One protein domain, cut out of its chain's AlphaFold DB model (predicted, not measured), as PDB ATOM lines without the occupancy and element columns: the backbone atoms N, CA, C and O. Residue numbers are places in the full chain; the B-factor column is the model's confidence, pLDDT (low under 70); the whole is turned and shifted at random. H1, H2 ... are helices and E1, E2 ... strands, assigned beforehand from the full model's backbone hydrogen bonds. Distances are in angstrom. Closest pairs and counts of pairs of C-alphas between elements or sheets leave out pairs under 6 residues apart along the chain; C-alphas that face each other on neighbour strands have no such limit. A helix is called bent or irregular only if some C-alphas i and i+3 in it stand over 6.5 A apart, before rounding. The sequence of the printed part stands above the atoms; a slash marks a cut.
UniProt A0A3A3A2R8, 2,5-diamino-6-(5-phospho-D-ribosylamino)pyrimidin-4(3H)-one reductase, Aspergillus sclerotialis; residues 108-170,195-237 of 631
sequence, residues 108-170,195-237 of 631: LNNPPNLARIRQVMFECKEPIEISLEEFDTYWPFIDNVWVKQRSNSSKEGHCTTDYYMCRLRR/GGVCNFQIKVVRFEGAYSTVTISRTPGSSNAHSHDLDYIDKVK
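What this domain is: This is residues 108 to 170 and 195 to 237 of the 631 residues of the protein "2,5-diamino-6-(5-phospho-D-ribosylamino)pyrimidin-4(3H)-one reductase" of Aspergillus sclerotialis (UniProt A0A3A3A2R8). What is the main picture? A strongly twisted sheet of five antiparallel strands has two helices packed on it about perpendicular to each other: H2, mostly near E5, and H1, which reaches the sheet with residues 120 to 123. H3, after a long link from E5, lies off the sheet near H1. What is it made of, and how compact is it? The 106 printed residues have three named helices and five named strands, in the order H1 E1 H2 E2 E3 E4 E5 H3; the sheet's order is E1 E5 E4 E3 E2, and the class is mixed, helices and strands. The whole is compact, with a radius of gyration of the C-alphas of 13.9 A and spans of 39 by 35 by 22 A.

How they stand to each other: How are the strands joined? Edge strand E1, residues 128 to 131, is antiparallel to E5, residues 213 to 218, with N 128 and O 216 within hydrogen-bond range at 2.8 A. E5 forms a hairpin with E4, residues 201 to 207, with N 205 and O 215 at 2.9 A. E4 is antiparallel to E3, residues 159 to 166, with N 162 and O 204 at 2.8 A. And the other edge? E3 forms a hairpin with edge strand E2, residues 146 to 153, which bends by 63 degrees at residue 149; N 161 and O 152 are 2.7 A apart. How do two helices meet the sheet? H1, residues 114 to 123, and H2, residues 132 to 141, make two layers with it, helices on one face of a sheet. H2 comes closest to E5 at the C-alphas of Leu 132 and Thr 213, 5.6 A; H1, 8.8 A high over the sheet, is over none of its strands. H1 and H2 touch about perpendicular at 90 degrees, closest at the C-alphas of Arg 118 and Phe 141, 6.9 A. What of H3 and the helix backbones? H3, residues 230 to 236, is not on the sheet and is close but not clearly touching H1, closest at the C-alphas of Gln 119 and Leu 230, 7.4 A. Every O i to N i+4 pair is within hydrogen-bond range in H1 and H3, and 4 of 6 in H2, which is only just irregular: C-alphas 137 and 140 are 6.8 A apart.

Where its parts are: Where do the first and last elements lie? H1 begins at C-alpha 114, (42.853, 25.621, 15.391), and H3 ends at C-alpha 236, (27.510, 13.627, 13.419). Which elements are longest? From first to last C-alpha E3 measures 22.9 A, E4 19.8 A and E2 19.7 A.

The domain as a whole: How far does it reach, and where is it cut? The C-alphas farthest apart, of Leu 108 and Lys 155, are 41.5 A apart. Residues 171 to 194 are not printed, and C-alphas 170 and 195 are 5.5 A apart. Where is confidence low? Residue 195 and residues 209 to 211 are under 70, and the mean pLDDT of the printed part is 90.1.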
ATOM      1  N   LEU A 108      48.042  18.001   6.399       88.75
ATOM      2  CA  LEU A 108      47.205  18.817   7.273       88.75
ATOM      3  C   LEU A 108      47.910  20.144   7.589       88.75
ATOM      4  O   LEU A 108      48.678  20.268   8.548       88.75
ATOM      5  N   ASN A 109      47.638  21.159   6.766       90.69
ATOM      6  CA  ASN A 109      48.081  22.534   6.998       90.69
ATOM      7  C   ASN A 109      47.018  23.298   7.810       90.69
ATOM      8  O   ASN A 109      46.227  24.072   7.264       90.69
ATOM      9  N   ASN A 110      46.944  22.998   9.110       92.38
ATOM     10  CA  ASN A 110      46.034  23.659  10.046       92.38
ATOM     11  C   ASN A 110      46.458  25.125  10.274       92.38
ATOM     12  O   ASN A 110      47.642  25.369  10.513       92.38
ATOM     13  N   PRO A 111      45.526  26.100  10.281       90.31
ATOM     14  CA  PRO A 111      45.838  27.447  10.754       90.31
ATOM     15  C   PRO A 111      46.181  27.439  12.262       90.31
ATOM     16  O   PRO A 111      45.758  26.523  12.980       90.31
ATOM     17  N   PRO A 112      46.928  28.440  12.769       86.19
ATOM     18  CA  PRO A 112      47.389  28.482  14.158       86.19
ATOM     19  C   PRO A 112      46.280  28.263  15.197       86.19
ATOM     20  O   PRO A 112      45.166  28.750  15.043       86.19
ATOM     21  N   ASN A 113      46.584  27.547  16.286       86.50
ATOM     22  CA  ASN A 113      45.680  27.326  17.430       86.50
ATOM     23  C   ASN A 113      44.277  26.773  17.080       86.50
ATOM     24  O   ASN A 113      43.327  26.958  17.851       86.50
ATOM     25  N   LEU A 114      44.136  26.065  15.949       93.12
ATOM     26  CA  LEU A 114      42.853  25.621  15.391       93.12
ATOM     27  C   LEU A 114      41.917  24.970  16.422       93.12
ATOM     28  O   LEU A 114      40.752  25.353  16.509       93.12
ATOM     29  N   ALA A 115      42.406  24.027  17.234       92.81
ATOM     30  CA  ALA A 115      41.585  23.338  18.236       92.81
ATOM     31  C   ALA A 115      40.960  24.304  19.264       92.81
ATOM     32  O   ALA A 115      39.756  24.260  19.526       92.81
ATOM     33  N   ARG A 116      41.772  25.222  19.806       90.94
ATOM     34  CA  ARG A 116      41.345  26.247  20.771       90.94
ATOM     35  C   ARG A 116      40.357  27.220  20.129       90.94
ATOM     36  O   ARG A 116      39.358  27.577  20.747       90.94
ATOM     37  N   ILE A 117      40.599  27.611  18.881       92.81
ATOM     38  CA  ILE A 117      39.743  28.540  18.136       92.81
ATOM     39  C   ILE A 117      38.381  27.915  17.805       92.81
ATOM     40  O   ILE A 117      37.351  28.559  18.010       92.81
ATOM     41  N   ARG A 118      38.349  26.637  17.405       96.38
ATOM     42  CA  ARG A 118      37.103  25.874  17.231       96.38
ATOM     43  C   ARG A 118      36.301  25.804  18.532       96.38
ATOM     44  O   ARG A 118      35.096  26.029  18.492       96.38
ATOM     45  N   GLN A 119      36.951  25.574  19.678       95.69
ATOM     46  CA  GLN A 119      36.281  25.587  20.987       95.69
ATOM     47  C   GLN A 119      35.717  26.976  21.336       95.69
ATOM     48  O   GLN A 119      34.584  27.065  21.802       95.69
ATOM     49  N   VAL A 120      36.436  28.070  21.065       93.38
ATOM     50  CA  VAL A 120      35.918  29.430  21.322       93.38
ATOM     51  C   VAL A 120      34.725  29.762  20.418       93.38
ATOM     52  O   VAL A 120      33.699  30.228  20.914       93.38
ATOM     53  N   MET A 121      34.814  29.469  19.115       95.75
ATOM     54  CA  MET A 121      33.696  29.654  18.178       95.75
ATOM     55  C   MET A 121      32.488  28.761  18.507       95.75
ATOM     56  O   MET A 121      31.358  29.140  18.208       95.75
ATOM     57  N   PHE A 122      32.711  27.595  19.121       97.00
ATOM     58  CA  PHE A 122      31.665  26.697  19.612       97.00
ATOM     59  C   PHE A 122      30.960  27.241  20.857       97.00
ATOM     60  O   PHE A 122      29.734  27.295  20.910       97.00
ATOM     61  N   GLU A 123      31.732  27.648  21.864       95.25
ATOM     62  CA  GLU A 123      31.196  28.112  23.142       95.25
ATOM     63  C   GLU A 123      30.532  29.488  23.039       95.25
ATOM     64  O   GLU A 123      29.521  29.716  23.701       95.25
ATOM     65  N   CYS A 124      31.105  30.404  22.242       94.69
ATOM     66  CA  CYS A 124      30.624  31.775  22.021       94.69
ATOM     67  C   CYS A 124      30.161  32.474  23.325       94.69
ATOM     68  O   CYS A 124      29.096  33.100  23.372       94.69
ATOM     69  N   LYS A 125      30.945  32.306  24.407       89.44
ATOM     70  CA  LYS A 125      30.652  32.821  25.761       89.44
ATOM     71  C   LYS A 125      30.487  34.340  25.761       89.44
ATOM     72  O   LYS A 125      29.494  34.837  26.284       89.44
ATOM     73  N   GLU A 126      31.435  35.016  25.120       85.81
ATOM     74  CA  GLU A 126      31.477  36.459  24.875       85.81
ATOM     75  C   GLU A 126      31.371  36.733  23.358       85.81
ATOM     76  O   GLU A 126      31.538  35.800  22.559       85.81
ATOM     77  N   PRO A 127      31.103  37.978  22.921       89.75
ATOM     78  CA  PRO A 127      31.231  38.371  21.518       89.75
ATOM     79  C   PRO A 127      32.663  38.175  20.994       89.75
ATOM     80  O   PRO A 127      33.635  38.533  21.655       89.75
ATOM     81  N   ILE A 128      32.783  37.629  19.785       91.94
ATOM     82  CA  ILE A 128      34.049  37.385  19.085       91.94
ATOM     83  C   ILE A 128      34.127  38.368  17.915       91.94
ATOM     84  O   ILE A 128      33.278  38.316  17.024       91.94
ATOM     85  N   GLU A 129      35.135  39.240  17.906       87.88
ATOM     86  CA  GLU A 129      35.385  40.223  16.843       87.88
ATOM     87  C   GLU A 129      36.692  39.907  16.112       87.88
ATOM     88  O   GLU A 129      37.758  39.835  16.730       87.88
ATOM     89  N   ILE A 130      36.584  39.685  14.799       89.31
ATOM     90  CA  ILE A 130      37.647  39.160  13.928       89.31
ATOM     91  C   ILE A 130      37.622  39.843  12.556       89.31
ATOM     92  O   ILE A 130      36.636  40.500  12.203       89.31
ATOM     93  N   SER A 131      38.684  39.688  11.766       86.25
ATOM     94  CA  SER A 131      38.671  40.110  10.358       86.25
ATOM     95  C   SER A 131      37.821  39.168   9.488       86.25
ATOM     96  O   SER A 131      37.476  38.051   9.885       86.25
ATOM     97  N   LEU A 132      37.485  39.606   8.271       86.88
ATOM     98  CA  LEU A 132      36.843  38.735   7.278       86.88
ATOM     99  C   LEU A 132      37.747  37.555   6.864       86.88
ATOM    100  O   LEU A 132      37.268  36.431   6.748       86.88
ATOM    101  N   GLU A 133      39.053  37.792   6.724       87.38
ATOM    102  CA  GLU A 133      40.058  36.766   6.411       87.38
ATOM    103  C   GLU A 133      40.140  35.693   7.508       87.38
ATOM    104  O   GLU A 133      40.165  34.497   7.220       87.38
ATOM    105  N   GLU A 134      40.099  36.097   8.779       89.88
ATOM    106  CA  GLU A 134      40.044  35.169   9.910       89.88
ATOM    107  C   GLU A 134      38.728  34.389   9.948       89.88
ATOM    108  O   GLU A 134      38.727  33.186  10.228       89.88
ATOM    109  N   PHE A 135      37.602  35.042   9.641       93.69
ATOM    110  CA  PHE A 135      36.323  34.350   9.523       93.69
ATOM    111  C   PHE A 135      36.403  33.259   8.451       93.69
ATOM    112  O   PHE A 135      36.129  32.100   8.756       93.69
ATOM    113  N   ASP A 136      36.835  33.582   7.233       93.12
ATOM    114  CA  ASP A 136      36.912  32.610   6.138       93.12
ATOM    115  C   ASP A 136      38.005  31.541   6.357       93.12
ATOM    116  O   ASP A 136      37.849  30.408   5.896       93.12
ATOM    117  N   THR A 137      39.049  31.839   7.139       93.06
ATOM    118  CA  THR A 137      40.084  30.873   7.555       93.06
ATOM    119  C   THR A 137      39.555  29.836   8.550       93.06
ATOM    120  O   THR A 137      39.753  28.633   8.365       93.06
ATOM    121  N   TYR A 138      38.883  30.270   9.623       95.50
ATOM    122  CA  TYR A 138      38.515  29.383  10.737       95.50
ATOM    123  C   TYR A 138      37.079  28.843  10.655       95.50
ATOM    124  O   TYR A 138      36.817  27.724  11.112       95.50
ATOM    125  N   TRP A 139      36.143  29.571  10.038       97.38
ATOM    126  CA  TRP A 139      34.742  29.150   9.922       97.38
ATOM    127  C   TRP A 139      34.536  27.790   9.219       97.38
ATOM    128  O   TRP A 139      33.696  27.011   9.689       97.38
ATOM    129  N   PRO A 140      35.297  27.413   8.167       97.81
ATOM    130  CA  PRO A 140      35.191  26.089   7.550       97.81
ATOM    131  C   PRO A 140      35.386  24.925   8.528       97.81
ATOM    132  O   PRO A 140      34.820  23.855   8.320       97.81
ATOM    133  N   PHE A 141      36.130  25.117   9.621       97.75
ATOM    134  CA  PHE A 141      36.387  24.076  10.622       97.75
ATOM    135  C   PHE A 141      35.312  23.979  11.724       97.75
ATOM    136  O   PHE A 141      35.358  23.055  12.544       97.75
ATOM    137  N   ILE A 142      34.326  24.886  11.730       97.31
ATOM    138  CA  ILE A 142      33.191  24.911  12.673       97.31
ATOM    139  C   ILE A 142      31.812  24.929  11.969       97.31
ATOM    140  O   ILE A 142      30.765  24.839  12.617       97.31
ATOM    141  N   ASP A 143      31.778  24.965  10.629       96.88
ATOM    142  CA  ASP A 143      30.561  24.955   9.790       96.88
ATOM    143  C   ASP A 143      29.610  23.773  10.084       96.88
ATOM    144  O   ASP A 143      28.413  23.795   9.770       96.88
ATOM    145  N   ASN A 144      30.130  22.702  10.685       95.75
ATOM    146  CA  ASN A 144      29.363  21.530  11.053       95.75
ATOM    147  C   ASN A 144      28.472  21.762  12.267       95.75
ATOM    148  O   ASN A 144      27.395  21.169  12.309       95.75
ATOM    149  N   VAL A 145      28.827  22.668  13.171       95.88
ATOM    150  CA  VAL A 145      27.971  23.060  14.294       95.88
ATOM    151  C   VAL A 145      26.737  23.811  13.802       95.88
ATOM    152  O   VAL A 145      25.632  23.585  14.296       95.88
ATOM    153  N   TRP A 146      26.894  24.655  12.783       95.81
ATOM    154  CA  TRP A 146      25.930  25.712  12.479       95.81
ATOM    155  C   TRP A 146      24.971  25.409  11.321       95.81
ATOM    156  O   TRP A 146      25.281  24.710  10.352       95.81
ATOM    157  N   VAL A 147      23.762  25.969  11.405       93.88
ATOM    158  CA  VAL A 147      22.772  25.980  10.319       93.88
ATOM    159  C   VAL A 147      22.208  27.389  10.181       93.88
ATOM    160  O   VAL A 147      21.496  27.860  11.070       93.88
ATOM    161  N   LYS A 148      22.493  28.044   9.052       95.06
ATOM    162  CA  LYS A 148      21.952  29.365   8.698       95.06
ATOM    163  C   LYS A 148      20.427  29.291   8.564       95.06
ATOM    164  O   LYS A 148      19.906  28.348   7.968       95.06
ATOM    165  N   GLN A 149      19.719  30.246   9.163       93.06
ATOM    166  CA  GLN A 149      18.251  30.314   9.175       93.06
ATOM    167  C   GLN A 149      17.714  31.424   8.277       93.06
ATOM    168  O   GLN A 149      16.750  31.207   7.550       93.06
ATOM    169  N   ARG A 150      18.341  32.602   8.339       93.00
ATOM    170  CA  ARG A 150      18.018  33.792   7.547       93.00
ATOM    171  C   ARG A 150      19.245  34.699   7.456       93.00
ATOM    172  O   ARG A 150      20.134  34.600   8.306       93.00
ATOM    173  N   SER A 151      19.232  35.590   6.474       94.56
ATOM    174  CA  SER A 151      20.112  36.756   6.388       94.56
ATOM    175  C   SER A 151      19.255  38.018   6.520       94.56
ATOM    176  O   SER A 151      18.116  38.037   6.054       94.56
ATOM    177  N   ASN A 152      19.810  39.071   7.100       91.69
ATOM    178  CA  ASN A 152      19.263  40.424   7.105       91.69
ATOM    179  C   ASN A 152      20.370  41.374   6.621       91.69
ATOM    180  O   ASN A 152      21.494  41.241   7.090       91.69
ATOM    181  N   SER A 153      20.074  42.332   5.743       88.88
ATOM    182  CA  SER A 153      21.047  43.349   5.302       88.88
ATOM    183  C   SER A 153      20.589  44.751   5.704       88.88
ATOM    184  O   SER A 153      19.384  44.995   5.817       88.88
ATOM    185  N   SER A 154      21.527  45.677   5.919       84.75
ATOM    186  CA  SER A 154      21.212  47.104   6.050       84.75
ATOM    187  C   SER A 154      20.699  47.678   4.722       84.75
ATOM    188  O   SER A 154      20.936  47.116   3.652       84.75
ATOM    189  N   LYS A 155      20.002  48.824   4.778       70.56
ATOM    190  CA  LYS A 155      19.494  49.519   3.575       70.56
ATOM    191  C   LYS A 155      20.602  49.951   2.606       70.56
ATOM    192  O   LYS A 155      20.332  50.117   1.425       70.56
ATOM    193  N   GLU A 156      21.815  50.124   3.117       75.00
ATOM    194  CA  GLU A 156      22.999  50.602   2.391       75.00
ATOM    195  C   GLU A 156      23.944  49.450   1.996       75.00
ATOM    196  O   GLU A 156      25.025  49.683   1.475       75.00
ATOM    197  N   GLY A 157      23.582  48.191   2.272       71.62
ATOM    198  CA  GLY A 157      24.399  47.012   1.958       71.62
ATOM    199  C   GLY A 157      25.566  46.748   2.921       71.62
ATOM    200  O   GLY A 157      25.796  45.588   3.247       71.62
ATOM    201  N   HIS A 158      26.214  47.795   3.454       78.00
ATOM    202  CA  HIS A 158      27.420  47.767   4.313       78.00
ATOM    203  C   HIS A 158      27.373  46.894   5.587       78.00
ATOM    204  O   HIS A 158      28.355  46.819   6.325       78.00
ATOM    205  N   CYS A 159      26.247  46.258   5.910       86.19
ATOM    206  CA  CYS A 159      26.139  45.344   7.040       86.19
ATOM    207  C   CYS A 159      25.221  44.165   6.702       86.19
ATOM    208  O   CYS A 159      24.056  44.363   6.342       86.19
ATOM    209  N   THR A 160      25.720  42.939   6.877       91.62
ATOM    210  CA  THR A 160      24.939  41.700   6.738       91.62
ATOM    211  C   THR A 160      24.923  40.925   8.054       91.62
ATOM    212  O   THR A 160      25.953  40.634   8.650       91.62
ATOM    213  N   THR A 161      23.733  40.591   8.548       94.19
ATOM    214  CA  THR A 161      23.516  39.807   9.770       94.19
ATOM    215  C   THR A 161      22.924  38.449   9.420       94.19
ATOM    216  O   THR A 161      21.747  38.329   9.074       94.19
ATOM    217  N   ASP A 162      23.733  37.408   9.565       96.25
ATOM    218  CA  ASP A 162      23.327  36.019   9.399       96.25
ATOM    219  C   ASP A 162      22.952  35.402  10.748       96.25
ATOM    220  O   ASP A 162      23.745  35.397  11.688       96.25
ATOM    221  N   TYR A 163      21.759  34.816  10.842       96.31
ATOM    222  CA  TYR A 163      21.323  34.109  12.048       96.31
ATOM    223  C   TYR A 163      21.520  32.601  11.887       96.31
ATOM    224  O   TYR A 163      20.964  31.989  10.968       96.31
ATOM    225  N   TYR A 164      22.259  31.987  12.811       96.62
ATOM    226  CA  TYR A 164      22.531  30.552  12.850       96.62
ATOM    227  C   TYR A 164      21.994  29.915  14.137       96.62
ATOM    228  O   TYR A 164      22.005  30.502  15.217       96.62
ATOM    229  N   MET A 165      21.574  28.657  14.028       94.81
ATOM    230  CA  MET A 165      21.303  27.785  15.175       94.81
ATOM    231  C   MET A 165      22.244  26.583  15.166       94.81
ATOM    232  O   MET A 165      22.717  26.178  14.098       94.81
ATOM    233  N   CYS A 166      22.460  25.980  16.336       94.69
ATOM    234  CA  CYS A 166      23.067  24.655  16.434       94.69
ATOM    235  C   CYS A 166      22.305  23.642  15.558       94.69
ATOM    236  O   CYS A 166      21.070  23.607  15.550       94.69
ATOM    237  N   ARG A 167      23.026  22.770  14.844       92.19
ATOM    238  CA  ARG A 167      22.454  21.723  13.981       92.19
ATOM    239  C   ARG A 167      21.498  20.792  14.722       92.19
ATOM    240  O   ARG A 167      20.517  20.354  14.126       92.19
ATOM    241  N   LEU A 168      21.759  20.534  16.002       90.38
ATOM    242  CA  LEU A 168      20.932  19.674  16.849       90.38
ATOM    243  C   LEU A 168      19.658  20.365  17.369       90.38
ATOM    244  O   LEU A 168      18.839  19.708  18.007       90.38
ATOM    245  N   ARG A 169      19.446  21.661  17.086       86.69
ATOM    246  CA  ARG A 169      18.219  22.390  17.458       86.69
ATOM    247  C   ARG A 169      16.996  21.945  16.666       86.69
ATOM    248  O   ARG A 169      15.892  21.932  17.198       86.69
ATOM    249  N   ARG A 170      17.157  21.621  15.379       71.81
ATOM    250  CA  ARG A 170      16.018  21.234  14.536       71.81
ATOM    251  C   ARG A 170      15.532  19.836  14.935       71.81
ATOM    252  O   ARG A 170      16.349  18.914  14.912       71.81
ATOM    253  N   GLY A 195      17.429  15.125  17.452       65.00
ATOM    254  CA  GLY A 195      17.274  16.545  17.139       65.00
ATOM    255  C   GLY A 195      16.181  17.202  17.977       65.00
ATOM    256  O   GLY A 195      15.237  16.539  18.394       65.00
ATOM    257  N   GLY A 196      16.327  18.500  18.241       74.06
ATOM    258  CA  GLY A 196      15.607  19.224  19.297       74.06
ATOM    259  C   GLY A 196      16.392  19.335  20.613       74.06
ATOM    260  O   GLY A 196      15.961  20.038  21.518       74.06
ATOM    261  N   VAL A 197      17.563  18.694  20.719       85.12
ATOM    262  CA  VAL A 197      18.317  18.541  21.980       85.12
ATOM    263  C   VAL A 197      19.199  19.738  22.359       85.12
ATOM    264  O   VAL A 197      19.793  19.730  23.432       85.12
ATOM    265  N   CYS A 198      19.322  20.770  21.513       91.00
ATOM    266  CA  CYS A 198      20.173  21.939  21.780       91.00
ATOM    267  C   CYS A 198      19.490  23.271  21.436       91.00
ATOM    268  O   CYS A 198      19.054  23.470  20.306       91.00
ATOM    269  N   ASN A 199      19.452  24.217  22.382       92.38
ATOM    270  CA  ASN A 199      18.822  25.537  22.213       92.38
ATOM    271  C   ASN A 199      19.820  26.659  21.822       92.38
ATOM    272  O   ASN A 199      19.444  27.831  21.819       92.38
ATOM    273  N   PHE A 200      21.070  26.343  21.465       95.69
ATOM    274  CA  PHE A 200      22.091  27.372  21.219       95.69
ATOM    275  C   PHE A 200      21.950  28.065  19.846       95.69
ATOM    276  O   PHE A 200      21.632  27.418  18.837       95.69
ATOM    277  N   GLN A 201      22.154  29.388  19.807       95.94
ATOM    278  CA  GLN A 201      22.010  30.245  18.619       95.94
ATOM    279  C   GLN A 201      22.997  31.417  18.625       95.94
ATOM    280  O   GLN A 201      23.169  32.086  19.643       95.94
ATOM    281  N   ILE A 202      23.531  31.752  17.452       97.31
ATOM    282  CA  ILE A 202      24.438  32.887  17.235       97.31
ATOM    283  C   ILE A 202      23.956  33.759  16.071       97.31
ATOM    284  O   ILE A 202      23.325  33.274  15.129       97.31
ATOM    285  N   LYS A 203      24.279  35.049  16.129       96.88
ATOM    286  CA  LYS A 203      24.291  35.941  14.970       96.88
ATOM    287  C   LYS A 203      25.745  36.151  14.542       96.88
ATOM    288  O   LYS A 203      26.628  36.268  15.390       96.88
ATOM    289  N   VAL A 204      25.973  36.201  13.238       96.94
ATOM    290  CA  VAL A 204      27.238  36.602  12.619       96.94
ATOM    291  C   VAL A 204      26.943  37.892  11.871       96.94
ATOM    292  O   VAL A 204      26.201  37.877  10.890       96.94
ATOM    293  N   VAL A 205      27.459  39.008  12.374       93.69
ATOM    294  CA  VAL A 205      27.338  40.323  11.740       93.69
ATOM    295  C   VAL A 205      28.626  40.575  10.972       93.69
ATOM    296  O   VAL A 205      29.684  40.583  11.588       93.69
ATOM    297  N   ARG A 206      28.558  40.765   9.654       92.06
ATOM    298  CA  ARG A 206      29.674  41.269   8.842       92.06
ATOM    299  C   ARG A 206      29.435  42.738   8.553       92.06
ATOM    300  O   ARG A 206      28.322  43.101   8.165       92.06
ATOM    301  N   PHE A 207      30.461  43.554   8.737       85.62
ATOM    302  CA  PHE A 207      30.464  44.969   8.397       85.62
ATOM    303  C   PHE A 207      31.495  45.214   7.295       85.62
ATOM    304  O   PHE A 207      32.631  44.758   7.401       85.62
ATOM    305  N   GLU A 208      31.088  45.918   6.243       78.06
ATOM    306  CA  GLU A 208      31.885  46.200   5.046       78.06
ATOM    307  C   GLU A 208      32.029  47.720   4.898       78.06
ATOM    308  O   GLU A 208      31.174  48.404   4.328       78.06
ATOM    309  N   GLY A 209      33.120  48.244   5.463       68.25
ATOM    310  CA  GLY A 209      33.501  49.657   5.434       68.25
ATOM    311  C   GLY A 209      35.019  49.812   5.295       68.25
ATOM    312  O   GLY A 209      35.669  48.977   4.677       68.25
ATOM    313  N   ALA A 210      35.607  50.849   5.905       56.25
ATOM    314  CA  ALA A 210      37.062  51.082   5.862       56.25
ATOM    315  C   ALA A 210      37.903  49.923   6.448       56.25
ATOM    316  O   ALA A 210      39.067  49.766   6.091       56.25
ATOM    317  N   TYR A 211      37.300  49.101   7.313       63.66
ATOM    318  CA  TYR A 211      37.827  47.814   7.758       63.66
ATOM    319  C   TYR A 211      36.690  46.786   7.707       63.66
ATOM    320  O   TYR A 211      35.626  47.032   8.280       63.66
ATOM    321  N   SER A 212      36.905  45.647   7.044       79.94
ATOM    322  CA  SER A 212      35.909  44.568   6.975       79.94
ATOM    323  C   SER A 212      36.010  43.659   8.197       79.94
ATOM    324  O   SER A 212      36.980  42.909   8.347       79.94
ATOM    325  N   THR A 213      35.010  43.719   9.076       86.12
ATOM    326  CA  THR A 213      34.998  43.007  10.364       86.12
ATOM    327  C   THR A 213      33.825  42.044  10.474       86.12
ATOM    328  O   THR A 213      32.782  42.211   9.835       86.12
ATOM    329  N   VAL A 214      33.991  41.014  11.307       92.00
ATOM    330  CA  VAL A 214      32.949  40.034  11.607       92.00
ATOM    331  C   VAL A 214      32.783  39.886  13.118       92.00
ATOM    332  O   VAL A 214      33.709  39.487  13.819       92.00
ATOM    333  N   THR A 215      31.579  40.170  13.615       92.31
ATOM    334  CA  THR A 215      31.183  39.982  15.016       92.31
ATOM    335  C   THR A 215      30.293  38.747  15.144       92.31
ATOM    336  O   THR A 215      29.121  38.757  14.749       92.31
ATOM    337  N   ILE A 216      30.824  37.676  15.733       95.69
ATOM    338  CA  ILE A 216      30.057  36.484  16.117       95.69
ATOM    339  C   ILE A 216      29.571  36.677  17.557       95.69
ATOM    340  O   ILE A 216      30.355  36.992  18.444       95.69
ATOM    341  N   SER A 217      28.273  36.522  17.814       96.12
ATOM    342  CA  SER A 217      27.720  36.707  19.166       96.12
ATOM    343  C   SER A 217      26.464  35.876  19.413       96.12
ATOM    344  O   SER A 217      25.671  35.615  18.506       96.12
ATOM    345  N   ARG A 218      26.254  35.472  20.670       95.69
ATOM    346  CA  ARG A 218      25.078  34.705  21.099       95.69
ATOM    347  C   ARG A 218      23.786  35.501  20.870       95.69
ATOM    348  O   ARG A 218      23.692  36.676  21.217       95.69
ATOM    349  N   THR A 219      22.768  34.866  20.290       93.50
ATOM    350  CA  THR A 219      21.465  35.515  20.041       93.50
ATOM    351  C   THR A 219      20.638  35.565  21.334       93.50
ATOM    352  O   THR A 219      20.615  34.565  22.059       93.50
ATOM    353  N   PRO A 220      19.900  36.656  21.626       89.31
ATOM    354  CA  PRO A 220      18.907  36.672  22.703       89.31
ATOM    355  C   PRO A 220      17.934  35.482  22.613       89.31
ATOM    356  O   PRO A 220      17.487  35.116  21.526       89.31
ATOM    357  N   GLY A 221      17.639  34.838  23.746       86.00
ATOM    358  CA  GLY A 221      16.829  33.607  23.797       86.00
ATOM    359  C   GLY A 221      17.565  32.306  23.417       86.00
ATOM    360  O   GLY A 221      16.949  31.239  23.382       86.00
ATOM    361  N   SER A 222      18.873  32.356  23.140       92.19
ATOM    362  CA  SER A 222      19.749  31.173  23.148       92.19
ATOM    363  C   SER A 222      19.897  30.598  24.565       92.19
ATOM    364  O   SER A 222      19.831  31.341  25.541       92.19
ATOM    365  N   SER A 223      20.195  29.299  24.690       92.75
ATOM    366  CA  SER A 223      20.819  28.777  25.919       92.75
ATOM    367  C   SER A 223      22.204  29.402  26.135       92.75
ATOM    368  O   SER A 223      22.843  29.821  25.171       92.75
ATOM    369  N   ASN A 224      22.684  29.440  27.384       91.38
ATOM    370  CA  ASN A 224      24.004  30.003  27.723       91.38
ATOM    371  C   ASN A 224      25.188  29.138  27.258       91.38
ATOM    372  O   ASN A 224      26.286  29.663  27.109       91.38
ATOM    373  N   ALA A 225      24.959  27.848  27.003       93.50
ATOM    374  CA  ALA A 225      25.934  26.905  26.464       93.50
ATOM    375  C   ALA A 225      25.260  25.897  25.513       93.50
ATOM    376  O   ALA A 225      24.023  25.807  25.442       93.50
ATOM    377  N   HIS A 226      26.080  25.130  24.795       94.81
ATOM    378  CA  HIS A 226      25.658  23.911  24.111       94.81
ATOM    379  C   HIS A 226      25.339  22.786  25.116       94.81
ATOM    380  O   HIS A 226      25.821  22.775  26.243       94.81
ATOM    381  N   SER A 227      24.515  21.828  24.690       94.25
ATOM    382  CA  SER A 227      24.106  20.631  25.451       94.25
ATOM    383  C   SER A 227      24.898  19.374  25.054       94.25
ATOM    384  O   SER A 227      24.463  18.248  25.277       94.25
ATOM    385  N   HIS A 228      26.035  19.582  24.395       93.88
ATOM    386  CA  HIS A 228      26.944  18.578  23.856       93.88
ATOM    387  C   HIS A 228      28.327  19.225  23.686       93.88
ATOM    388  O   HIS A 228      28.464  20.441  23.836       93.88
ATOM    389  N   ASP A 229      29.331  18.431  23.333       94.81
ATOM    390  CA  ASP A 229      30.694  18.867  23.023       94.81
ATOM    391  C   ASP A 229      30.939  18.985  21.502       94.81
ATOM    392  O   ASP A 229      30.036  18.769  20.678       94.81
ATOM    393  N   LEU A 230      32.173  19.342  21.120       94.56
ATOM    394  CA  LEU A 230      32.630  19.311  19.726       94.56
ATOM    395  C   LEU A 230      32.711  17.883  19.169       94.56
ATOM    396  O   LEU A 230      32.301  17.646  18.032       94.56
ATOM    397  N   ASP A 231      33.174  16.929  19.977       94.75
ATOM    398  CA  ASP A 231      33.357  15.525  19.598       94.75
ATOM    399  C   ASP A 231      32.054  14.896  19.061       94.75
ATOM    400  O   ASP A 231      32.051  14.268  17.998       94.75
ATOM    401  N   TYR A 232      30.923  15.108  19.742       93.50
ATOM    402  CA  TYR A 232      29.606  14.628  19.320       93.50
ATOM    403  C   TYR A 232      29.195  15.211  17.962       93.50
ATOM    404  O   TYR A 232      28.715  14.483  17.088       93.50
ATOM    405  N   ILE A 233      29.365  16.520  17.751       92.44
ATOM    406  CA  ILE A 233      28.896  17.173  16.521       92.44
ATOM    407  C   ILE A 233      29.831  16.916  15.331       92.44
ATOM    408  O   ILE A 233      29.333  16.671  14.227       92.44
ATOM    409  N   ASP A 234      31.145  16.812  15.559       94.94
ATOM    410  CA  ASP A 234      32.099  16.264  14.589       94.94
ATOM    411  C   ASP A 234      31.705  14.829  14.211       94.94
ATOM    412  O   ASP A 234      31.586  14.506  13.026       94.94
ATOM    413  N   LYS A 235      31.411  13.953  15.181       92.75
ATOM    414  CA  LYS A 235      30.939  12.576  14.932       92.75
ATOM    415  C   LYS A 235      29.651  12.518  14.092       92.75
ATOM    416  O   LYS A 235      29.478  11.567  13.331       92.75
ATOM    417  N   VAL A 236      28.777  13.528  14.178       89.44
ATOM    418  CA  VAL A 236      27.510  13.627  13.419       89.44
ATOM    419  C   VAL A 236      27.670  14.215  12.003       89.44
ATOM    420  O   VAL A 236      26.944  13.793  11.092       89.44
ATOM    421  N   LYS A 237      28.582  15.178  11.789       91.25
ATOM    422  CA  LYS A 237      28.928  15.749  10.468       91.25
ATOM    423  C   LYS A 237      30.367  16.287  10.487       91.25
ATOM    424  O   LYS A 237      30.686  17.127  11.322       91.25
TER     425      LYS A 237